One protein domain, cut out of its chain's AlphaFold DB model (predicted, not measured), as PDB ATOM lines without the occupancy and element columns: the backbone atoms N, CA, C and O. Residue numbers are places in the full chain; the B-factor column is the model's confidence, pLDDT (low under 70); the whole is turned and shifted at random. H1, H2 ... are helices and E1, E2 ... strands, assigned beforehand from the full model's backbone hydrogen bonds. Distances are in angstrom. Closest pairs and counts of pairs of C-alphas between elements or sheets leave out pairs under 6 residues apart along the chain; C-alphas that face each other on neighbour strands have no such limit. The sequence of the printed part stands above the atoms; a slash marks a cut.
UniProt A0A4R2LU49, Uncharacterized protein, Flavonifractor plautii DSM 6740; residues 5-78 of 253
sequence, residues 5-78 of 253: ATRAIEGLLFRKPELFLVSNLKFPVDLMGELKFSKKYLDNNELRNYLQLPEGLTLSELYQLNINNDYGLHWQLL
ATOM      1  N   ALA A   5     259.340 279.003 209.781       91.56
ATOM      2  CA  ALA A   5     260.557 278.696 210.528       91.56
ATOM      3  C   ALA A   5     260.955 279.794 211.527       91.56
ATOM      4  O   ALA A   5     261.237 279.483 212.680       91.56
ATOM      5  N   THR A   6     260.881 281.075 211.142       90.94
ATOM      6  CA  THR A   6     261.105 282.206 212.064       90.94
ATOM      7  C   THR A   6     260.197 282.102 213.292       90.94
ATOM      8  O   THR A   6     260.680 282.128 214.420       90.94
ATOM      9  N   ARG A   7     258.890 281.899 213.077       92.00
ATOM     10  CA  ARG A   7     257.904 281.778 214.166       92.00
ATOM     11  C   ARG A   7     258.115 280.525 215.012       92.00
ATOM     12  O   ARG A   7     257.849 280.550 216.208       92.00
ATOM     13  N   ALA A   8     258.570 279.431 214.405       91.81
ATOM     14  CA  ALA A   8     258.881 278.198 215.116       91.81
ATOM     15  C   ALA A   8     260.055 278.399 216.086       91.81
ATOM     16  O   ALA A   8     259.948 278.037 217.254       91.81
ATOM     17  N   ILE A   9     261.128 279.050 215.633       89.25
ATOM     18  CA  ILE A   9     262.304 279.360 216.457       89.25
ATOM     19  C   ILE A   9     261.953 280.338 217.586       89.25
ATOM     20  O   ILE A   9     262.325 280.112 218.736       89.25
ATOM     21  N   GLU A  10     261.175 281.382 217.297       89.06
ATOM     22  CA  GLU A  10     260.653 282.295 218.325       89.06
ATOM     23  C   GLU A  10     259.744 281.569 219.334       89.06
ATOM     24  O   GLU A  10     259.811 281.818 220.537       89.06
ATOM     25  N   GLY A  11     258.911 280.638 218.863       88.56
ATOM     26  CA  GLY A  11     258.051 279.819 219.715       88.56
ATOM     27  C   GLY A  11     258.836 278.867 220.621       88.56
ATOM     28  O   GLY A  11     258.474 278.708 221.788       88.56
ATOM     29  N   LEU A  12     259.933 278.289 220.121       88.06
ATOM     30  CA  LEU A  12     260.867 277.496 220.922       88.06
ATOM     31  C   LEU A  12     261.477 278.351 222.035       88.06
ATOM     32  O   LEU A  12     261.414 277.967 223.200       88.06
ATOM     33  N   LEU A  13     261.986 279.532 221.682       85.12
ATOM     34  CA  LEU A  13     262.542 280.506 222.624       85.12
ATOM     35  C   LEU A  13     261.560 280.891 223.729       85.12
ATOM     36  O   LEU A  13     261.925 280.953 224.898       85.12
ATOM     37  N   PHE A  14     260.303 281.130 223.363       87.06
ATOM     38  CA  PHE A  14     259.266 281.473 224.326       87.06
ATOM     39  C   PHE A  14     258.951 280.316 225.284       87.06
ATOM     40  O   PHE A  14     258.744 280.532 226.476       87.06
ATOM     41  N   ARG A  15     258.900 279.082 224.770       87.31
ATOM     42  CA  ARG A  15     258.564 277.889 225.562       87.31
ATOM     43  C   ARG A  15     259.712 277.392 226.435       87.31
ATOM     44  O   ARG A  15     259.450 276.795 227.477       87.31
ATOM     45  N   LYS A  16     260.944 277.545 225.954       86.19
ATOM     46  CA  LYS A  16     262.161 276.935 226.500       86.19
ATOM     47  C   LYS A  16     263.329 277.939 226.495       86.19
ATOM     48  O   LYS A  16     264.355 277.674 225.860       86.19
ATOM     49  N   PRO A  17     263.195 279.103 227.162       85.06
ATOM     50  CA  PRO A  17     264.239 280.132 227.176       85.06
ATOM     51  C   PRO A  17     265.560 279.621 227.766       85.06
ATOM     52  O   PRO A  17     266.632 280.080 227.381       85.06
ATOM     53  N   GLU A  18     265.503 278.625 228.653       84.31
ATOM     54  CA  GLU A  18     266.671 277.994 229.257       84.31
ATOM     55  C   GLU A  18     267.585 277.293 228.245       84.31
ATOM     56  O   GLU A  18     268.763 277.118 228.545       84.31
ATOM     57  N   LEU A  19     267.096 276.922 227.053       79.81
ATOM     58  CA  LEU A  19     267.927 276.322 226.000       79.81
ATOM     59  C   LEU A  19     268.941 277.311 225.415       79.81
ATOM     60  O   LEU A  19     269.917 276.892 224.805       79.81
ATOM     61  N   PHE A  20     268.736 278.616 225.599       81.56
ATOM     62  CA  PHE A  20     269.651 279.644 225.104       81.56
ATOM     63  C   PHE A  20     270.715 280.039 226.130       81.56
ATOM     64  O   PHE A  20     271.579 280.854 225.818       81.56
ATOM     65  N   LEU A  21     270.717 279.438 227.321       84.44
ATOM     66  CA  LEU A  21     271.857 279.532 228.226       84.44
ATOM     67  C   LEU A  21     273.033 278.738 227.656       84.44
ATOM     68  O   LEU A  21     272.895 277.567 227.294       84.44
ATOM     69  N   VAL A  22     274.223 279.340 227.646       81.38
ATOM     70  CA  VAL A  22     275.462 278.697 227.177       81.38
ATOM     71  C   VAL A  22     275.744 277.390 227.921       81.38
ATOM     72  O   VAL A  22     276.281 276.459 227.328       81.38
ATOM     73  N   SER A  23     275.343 277.284 229.192       78.12
ATOM     74  CA  SER A  23     275.495 276.069 230.005       78.12
ATOM     75  C   SER A  23     274.586 274.915 229.592       78.12
ATOM     76  O   SER A  23     274.901 273.772 229.904       78.12
ATOM     77  N   ASN A  24     273.455 275.211 228.950       77.31
ATOM     78  CA  ASN A  24     272.414 274.229 228.652       77.31
ATOM     79  C   ASN A  24     272.460 273.753 227.200       77.31
ATOM     80  O   ASN A  24     271.774 272.791 226.852       77.31
ATOM     81  N   LEU A  25     273.284 274.383 226.356       70.56
ATOM     82  CA  LEU A  25     273.622 273.787 225.076       70.56
ATOM     83  C   LEU A  25     274.456 272.535 225.317       70.56
ATOM     84  O   LEU A  25     275.620 272.583 225.715       70.56
ATOM     85  N   LYS A  26     273.843 271.390 225.036       67.44
ATOM     86  CA  LYS A  26     274.567 270.144 224.832       67.44
ATOM     87  C   LYS A  26     275.368 270.315 223.538       67.44
ATOM     88  O   LYS A  26     274.804 270.569 222.474       67.44
ATOM     89  N   PHE A  27     276.689 270.241 223.640       62.28
ATOM     90  CA  PHE A  27     277.578 270.289 222.484       62.28
ATOM     91  C   PHE A  27     278.029 268.881 222.114       62.28
ATOM     92  O   PHE A  27     278.354 268.107 223.017       62.28
ATOM     93  N   PRO A  28     278.112 268.546 220.815       57.06
ATOM     94  CA  PRO A  28     278.680 267.274 220.398       57.06
ATOM     95  C   PRO A  28     280.133 267.175 220.886       57.06
ATOM     96  O   PRO A  28     280.966 268.034 220.578       57.06
ATOM     97  N   VAL A  29     280.426 266.164 221.708       56.16
ATOM     98  CA  VAL A  29     281.736 265.980 222.363       56.16
ATOM     99  C   VAL A  29     282.851 265.770 221.329       56.16
ATOM    100  O   VAL A  29     283.989 266.197 221.521       56.16
ATOM    101  N   ASP A  30     282.505 265.184 220.187       55.28
ATOM    102  CA  ASP A  30     283.341 264.989 219.003       55.28
ATOM    103  C   ASP A  30     283.796 266.305 218.341       55.28
ATOM    104  O   ASP A  30     284.804 266.323 217.639       55.28
ATOM    105  N   LEU A  31     283.133 267.433 218.628       54.06
ATOM    106  CA  LEU A  31     283.465 268.752 218.073       54.06
ATOM    107  C   LEU A  31     284.261 269.655 219.036       54.06
ATOM    108  O   LEU A  31     284.575 270.796 218.680       54.06
ATOM    109  N   MET A  32     284.643 269.167 220.228       55.81
ATOM    110  CA  MET A  32     285.302 269.952 221.294       55.81
ATOM    111  C   MET A  32     286.614 270.647 220.893       55.81
ATOM    112  O   MET A  32     286.967 271.658 221.505       55.81
ATOM    113  N   GLY A  33     287.338 270.130 219.895       53.69
ATOM    114  CA  GLY A  33     288.666 270.632 219.513       53.69
ATOM    115  C   GLY A  33     288.726 271.509 218.258       53.69
ATOM    116  O   GLY A  33     289.686 272.260 218.102       53.69
ATOM    117  N   GLU A  34     287.734 271.428 217.366       59.66
ATOM    118  CA  GLU A  34     287.862 271.960 215.996       59.66
ATOM    119  C   GLU A  34     286.836 273.042 215.649       59.66
ATOM    120  O   GLU A  34     287.125 273.926 214.837       59.66
ATOM    121  N   LEU A  35     285.658 273.024 216.282       64.75
ATOM    122  CA  LEU A  35     284.610 273.991 215.978       64.75
ATOM    123  C   LEU A  35     284.850 275.306 216.729       64.75
ATOM    124  O   LEU A  35     284.929 275.340 217.960       64.75
ATOM    125  N   LYS A  36     284.952 276.407 215.979       75.00
ATOM    126  CA  LYS A  36     284.986 277.765 216.531       75.00
ATOM    127  C   LYS A  36     283.646 278.443 216.294       75.00
ATOM    128  O   LYS A  36     283.273 278.671 215.148       75.00
ATOM    129  N   PHE A  37     282.973 278.816 217.371       76.44
ATOM    130  CA  PHE A  37     281.740 279.591 217.331       76.44
ATOM    131  C   PHE A  37     282.073 281.067 217.255       76.44
ATOM    132  O   PHE A  37     282.930 281.555 217.994       76.44
ATOM    133  N   SER A  38     281.383 281.804 216.387       81.25
ATOM    134  CA  SER A  38     281.547 283.252 216.371       81.25
ATOM    135  C   SER A  38     281.140 283.843 217.722       81.25
ATOM    136  O   SER A  38     280.049 283.565 218.217       81.25
ATOM    137  N   LYS A  39     281.956 284.738 218.291       85.19
ATOM    138  CA  LYS A  39     281.574 285.479 219.505       85.19
ATOM    139  C   LYS A  39     280.274 286.269 219.337       85.19
ATOM    140  O   LYS A  39     279.650 286.601 220.331       85.19
ATOM    141  N   LYS A  40     279.857 286.544 218.090       85.50
ATOM    142  CA  LYS A  40     278.589 287.207 217.751       85.50
ATOM    143  C   LYS A  40     277.365 286.458 218.245       85.50
ATOM    144  O   LYS A  40     276.314 287.072 218.349       85.50
ATOM    145  N   TYR A  41     277.487 285.157 218.483       82.19
ATOM    146  CA  TYR A  41     276.408 284.390 219.070       82.19
ATOM    147  C   TYR A  41     276.253 284.683 220.566       82.19
ATOM    148  O   TYR A  41     275.207 284.369 221.093       82.19
ATOM    149  N   LEU A  42     277.213 285.291 221.268       86.12
ATOM    150  CA  LEU A  42     277.058 285.652 222.684       86.12
ATOM    151  C   LEU A  42     276.333 286.993 222.833       86.12
ATOM    152  O   LEU A  42     276.640 287.930 222.091       86.12
ATOM    153  N   ASP A  43     275.451 287.120 223.829       85.88
ATOM    154  CA  ASP A  43     274.888 288.426 224.188       85.88
ATOM    155  C   ASP A  43     276.007 289.357 224.681       85.88
ATOM    156  O   ASP A  43     276.649 289.163 225.718       85.88
ATOM    157  N   ASN A  44     276.274 290.393 223.891       81.44
ATOM    158  CA  ASN A  44     277.366 291.318 224.149       81.44
ATOM    159  C   ASN A  44     277.111 292.242 225.350       81.44
ATOM    160  O   ASN A  44     278.072 292.804 225.880       81.44
ATOM    161  N   ASN A  45     275.861 292.385 225.801       84.56
ATOM    162  CA  ASN A  45     275.516 293.209 226.959       84.56
ATOM    163  C   ASN A  45     275.894 292.526 228.279       84.56
ATOM    164  O   ASN A  45     276.082 293.202 229.292       84.56
ATOM    165  N   GLU A  46     276.051 291.204 228.260       84.12
ATOM    166  CA  GLU A  46     276.387 290.393 229.431       84.12
ATOM    167  C   GLU A  46     277.908 290.286 229.651       84.12
ATOM    168  O   GLU A  46     278.365 289.881 230.718       84.12
ATOM    169  N   LEU A  47     278.723 290.719 228.678       85.56
ATOM    170  CA  LEU A  47     280.174 290.519 228.667       85.56
ATOM    171  C   LEU A  47     280.964 291.833 228.699       85.56
ATOM    172  O   LEU A  47     281.183 292.489 227.680       85.56
ATOM    173  N   ARG A  48     281.545 292.164 229.862       81.50
ATOM    174  CA  ARG A  48     282.356 293.391 230.056       81.50
ATOM    175  C   ARG A  48     283.530 293.542 229.079       81.50
ATOM    176  O   ARG A  48     283.872 294.659 228.710       81.50
ATOM    177  N   ASN A  49     284.136 292.431 228.655       84.75
ATOM    178  CA  ASN A  49     285.309 292.417 227.772       84.75
ATOM    179  C   ASN A  49     284.991 291.890 226.361       84.75
ATOM    180  O   ASN A  49     285.896 291.449 225.655       84.75
ATOM    181  N   TYR A  50     283.729 291.950 225.920       86.94
ATOM    182  CA  TYR A  50     283.283 291.404 224.629       86.94
ATOM    183  C   TYR A  50     284.147 291.839 223.426       86.94
ATOM    184  O   TYR A  50     284.496 291.040 222.549       86.94
ATOM    185  N   LEU A  51     284.555 293.113 223.388       88.19
ATOM    186  CA  LEU A  51     285.383 293.654 222.304       88.19
ATOM    187  C   LEU A  51     286.787 293.032 222.239       88.19
ATOM    188  O   LEU A  51     287.374 292.995 221.162       88.19
ATOM    189  N   GLN A  52     287.302 292.523 223.360       89.75
ATOM    190  CA  GLN A  52     288.634 291.919 223.470       89.75
ATOM    191  C   GLN A  52     288.627 290.416 223.155       89.75
ATOM    192  O   GLN A  52     289.692 289.834 222.963       89.75
ATOM    193  N   LEU A  53     287.448 289.784 223.088       89.12
ATOM    194  CA  LEU A  53     287.326 288.369 222.737       89.12
ATOM    195  C   LEU A  53     287.740 288.122 221.275       89.12
ATOM    196  O   LEU A  53     287.448 288.962 220.409       89.12
ATOM    197  N   PRO A  54     288.367 286.970 220.970       88.69
ATOM    198  CA  PRO A  54     288.627 286.559 219.592       88.69
ATOM    199  C   PRO A  54     287.313 286.390 218.816       88.69
ATOM    200  O   PRO A  54     286.264 286.134 219.402       88.69
ATOM    201  N   GLU A  55     287.354 286.533 217.487       84.94
ATOM    202  CA  GLU A  55     286.142 286.419 216.655       84.94
ATOM    203  C   GLU A  55     285.517 285.022 216.715       84.94
ATOM    204  O   GLU A  55     284.298 284.914 216.656       84.94
ATOM    205  N   GLY A  56     286.339 283.977 216.849       84.00
ATOM    206  CA  GLY A  56     285.901 282.595 217.020       84.00
ATOM    207  C   GLY A  56     286.409 282.016 218.338       84.00
ATOM    208  O   GLY A  56     287.604 282.121 218.616       84.00
ATOM    209  N   LEU A  57     285.513 281.396 219.104       84.31
ATOM    210  CA  LEU A  57     285.770 280.744 220.387       84.31
ATOM    211  C   LEU A  57     285.556 279.233 220.252       84.31
ATOM    212  O   LEU A  57     284.550 278.787 219.704       84.31
ATOM    213  N   THR A  58     286.493 278.444 220.756       81.31
ATOM    214  CA  THR A  58     286.327 276.993 220.927       81.31
ATOM    215  C   THR A  58     285.327 276.685 222.044       81.31
ATOM    216  O   THR A  58     285.044 277.535 222.892       81.31
ATOM    217  N   LEU A  59     284.832 275.445 222.109       77.62
ATOM    218  CA  LEU A  59     283.947 275.000 223.195       77.62
ATOM    219  C   LEU A  59     284.579 275.143 224.582       77.62
ATOM    220  O   LEU A  59     283.912 275.561 225.525       77.62
ATOM    221  N   SER A  60     285.877 274.863 224.700       81.00
ATOM    222  CA  SER A  60     286.611 275.051 225.955       81.00
ATOM    223  C   SER A  60     286.668 276.526 226.368       81.00
ATOM    224  O   SER A  60     286.403 276.858 227.524       81.00
ATOM    225  N   GLU A  61     286.947 277.434 225.426       87.44
ATOM    226  CA  GLU A  61     286.964 278.880 225.692       87.44
ATOM    227  C   GLU A  61     285.576 279.410 226.066       87.44
ATOM    228  O   GLU A  61     285.467 280.196 227.006       87.44
ATOM    229  N   LEU A  62     284.517 278.953 225.388       85.31
ATOM    230  CA  LEU A  62     283.130 279.283 225.729       85.31
ATOM    231  C   LEU A  62     282.753 278.799 227.128       85.31
ATOM    232  O   LEU A  62     282.171 279.556 227.900       85.31
ATOM    233  N   TYR A  63     283.119 277.565 227.475       82.75
ATOM    234  CA  TYR A  63     282.843 277.000 228.792       82.75
ATOM    235  C   TYR A  63     283.550 277.783 229.905       82.75
ATOM    236  O   TYR A  63     282.925 278.152 230.897       82.75
ATOM    237  N   GLN A  64     284.831 278.118 229.719       87.12
ATOM    238  CA  GLN A  64     285.570 278.963 230.664       87.12
ATOM    239  C   GLN A  64     284.980 280.370 230.764       87.12
ATOM    240  O   GLN A  64     284.870 280.923 231.858       87.12
ATOM    241  N   LEU A  65     284.577 280.955 229.635       88.94
ATOM    242  CA  LEU A  65     283.915 282.252 229.624       88.94
ATOM    243  C   LEU A  65     282.596 282.200 230.403       88.94
ATOM    244  O   LEU A  65     282.332 283.106 231.185       88.94
ATOM    245  N   ASN A  66     281.813 281.133 230.245       87.50
ATOM    246  CA  ASN A  66     280.559 280.946 230.963       87.50
ATOM    247  C   ASN A  66     280.776 280.755 232.474       87.50
ATOM    248  O   ASN A  66     280.086 281.391 233.265       87.50
ATOM    249  N   ILE A  67     281.789 279.980 232.889       87.56
ATOM    250  CA  ILE A  67     282.187 279.864 234.307       87.56
ATOM    251  C   ILE A  67     282.528 281.236 234.894       87.56
ATOM    252  O   ILE A  67     282.070 281.578 235.980       87.56
ATOM    253  N   ASN A  68     283.306 282.045 234.170       89.25
ATOM    254  CA  ASN A  68     283.706 283.382 234.619       89.25
ATOM    255  C   ASN A  68     282.535 284.381 234.708       89.25
ATOM    256  O   ASN A  68     282.723 285.484 235.220       89.25
ATOM    257  N   ASN A  69     281.358 284.010 234.201       87.06
ATOM    258  CA  ASN A  69     280.119 284.781 234.256       87.06
ATOM    259  C   ASN A  69     279.016 284.015 235.014       87.06
ATOM    260  O   ASN A  69     277.838 284.155 234.694       87.06
ATOM    261  N   ASP A  70     279.395 283.187 235.995       88.00
ATOM    262  CA  ASP A  70     278.478 282.460 236.887       88.00
ATOM    263  C   ASP A  70     277.411 281.626 236.145       88.00
ATOM    264  O   ASP A  70     276.280 281.486 236.606       88.00
ATOM    265  N   TYR A  71     277.776 281.061 234.987       85.19
ATOM    266  CA  TYR A  71     276.903 280.288 234.091       85.19
ATOM    267  C   TYR A  71     275.715 281.066 233.496       85.19
ATOM    268  O   TYR A  71     274.791 280.456 232.961       85.19
ATOM    269  N   GLY A  72     275.729 282.396 233.578       85.12
ATOM    270  CA  GLY A  72     274.619 283.257 233.174       85.12
ATOM    271  C   GLY A  72     274.685 283.794 231.747       85.12
ATOM    272  O   GLY A  72     273.937 284.721 231.452       85.12
ATOM    273  N   LEU A  73     275.581 283.293 230.887       87.81
ATOM    274  CA  LEU A  73     275.680 283.793 229.514       87.81
ATOM    275  C   LEU A  73     274.579 283.228 228.629       87.81
ATOM    276  O   LEU A  73     274.335 282.017 228.626       87.81
ATOM    277  N   HIS A  74     274.012 284.097 227.802       87.56
ATOM    278  CA  HIS A  74     273.019 283.733 226.806       87.56
ATOM    279  C   HIS A  74     273.570 283.788 225.383       87.56
ATOM    280  O   HIS A  74     274.420 284.613 225.023       87.56
ATOM    281  N   TRP A  75     273.021 282.912 224.548       83.69
ATOM    282  CA  TRP A  75     273.124 283.019 223.107       83.69
ATOM    283  C   TRP A  75     272.169 284.097 222.593       83.69
ATOM    284  O   TRP A  75     270.975 284.101 222.885       83.69
ATOM    285  N   GLN A  76     272.691 284.993 221.772       83.50
ATOM    286  CA  GLN A  76     271.925 285.904 220.955       83.50
ATOM    287  C   GLN A  76     271.334 285.154 219.758       83.50
ATOM    288  O   GLN A  76     272.038 284.477 219.004       83.50
ATOM    289  N   LEU A  77     270.036 285.351 219.530       81.88
ATOM    290  CA  LEU A  77     269.387 284.931 218.297       81.88
ATOM    291  C   LEU A  77     269.842 285.839 217.147       81.88
ATOM    292  O   LEU A  77     269.561 287.040 217.136       81.88
ATOM    293  N   LEU A  78     270.570 285.276 216.184       86.12
ATOM    294  CA  LEU A  78     271.096 286.014 215.037       86.12
ATOM    295  C   LEU A  78     270.273 285.707 213.797       86.12
ATOM    296  O   LEU A  78     270.025 284.544 213.502       86.12
TER     297      LEU A  78
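What this domain is: This is residues 5 to 78 of the 253 residues of an uncharacterized protein of Flavonifractor plautii DSM 6740 (UniProt A0A4R2LU49). Start at residue 5 and you meet H1 and short H2 at one end; at the other, a small hairpin of E1 and E2 leads directly into H3, amid long loops. The printed part has 74 residues, with three named helices and two named strands in the order H1 H2 E1 E2 H3, the sheet antiparallel. The class is mostly helix, with under half of the residues in named elements. It is compact, radius of gyration of the C-alphas 12.6 A, spanning 33 by 30 by 21 A.

How they stand to each other: Look at H1, residues 5 to 15, and H2, residues 17 to 20: they are close but not clearly touching, closest C-alphas Leu 13 and Phe 20, 7.6 A. Next, E1, residues 36 to 38, and E2, residues 56 to 58, form an antiparallel hairpin at 138 degrees; N 37 and O 57 are within hydrogen-bond range at 2.8 A. In H3, residues 59 to 67, as in H1, every O i to N i+4 pair is within range; H2 is too short for one. The closest C-alphas of E1 and H3, Lys 36 and Leu 59, are 7.3 A apart. H1 and H3 are apart.

Where its parts are: Find C-alpha 5 at (260.557, 278.696, 210.528); H1 runs 15.2 A from there. H2 spans 5.8 A, E1 6.5 A and E2 6.8 A. H3 runs 12.3 A to C-alpha 67 at (282.187, 279.864, 234.307).

The domain as a whole: The C-alphas farthest apart, Ala 8 and Gln 52, are 33.8 A apart. The printed part has no cut. The links H2 to E1 and E1 to E2 are long. Residues 26 to 35 have pLDDT under 70 in this model.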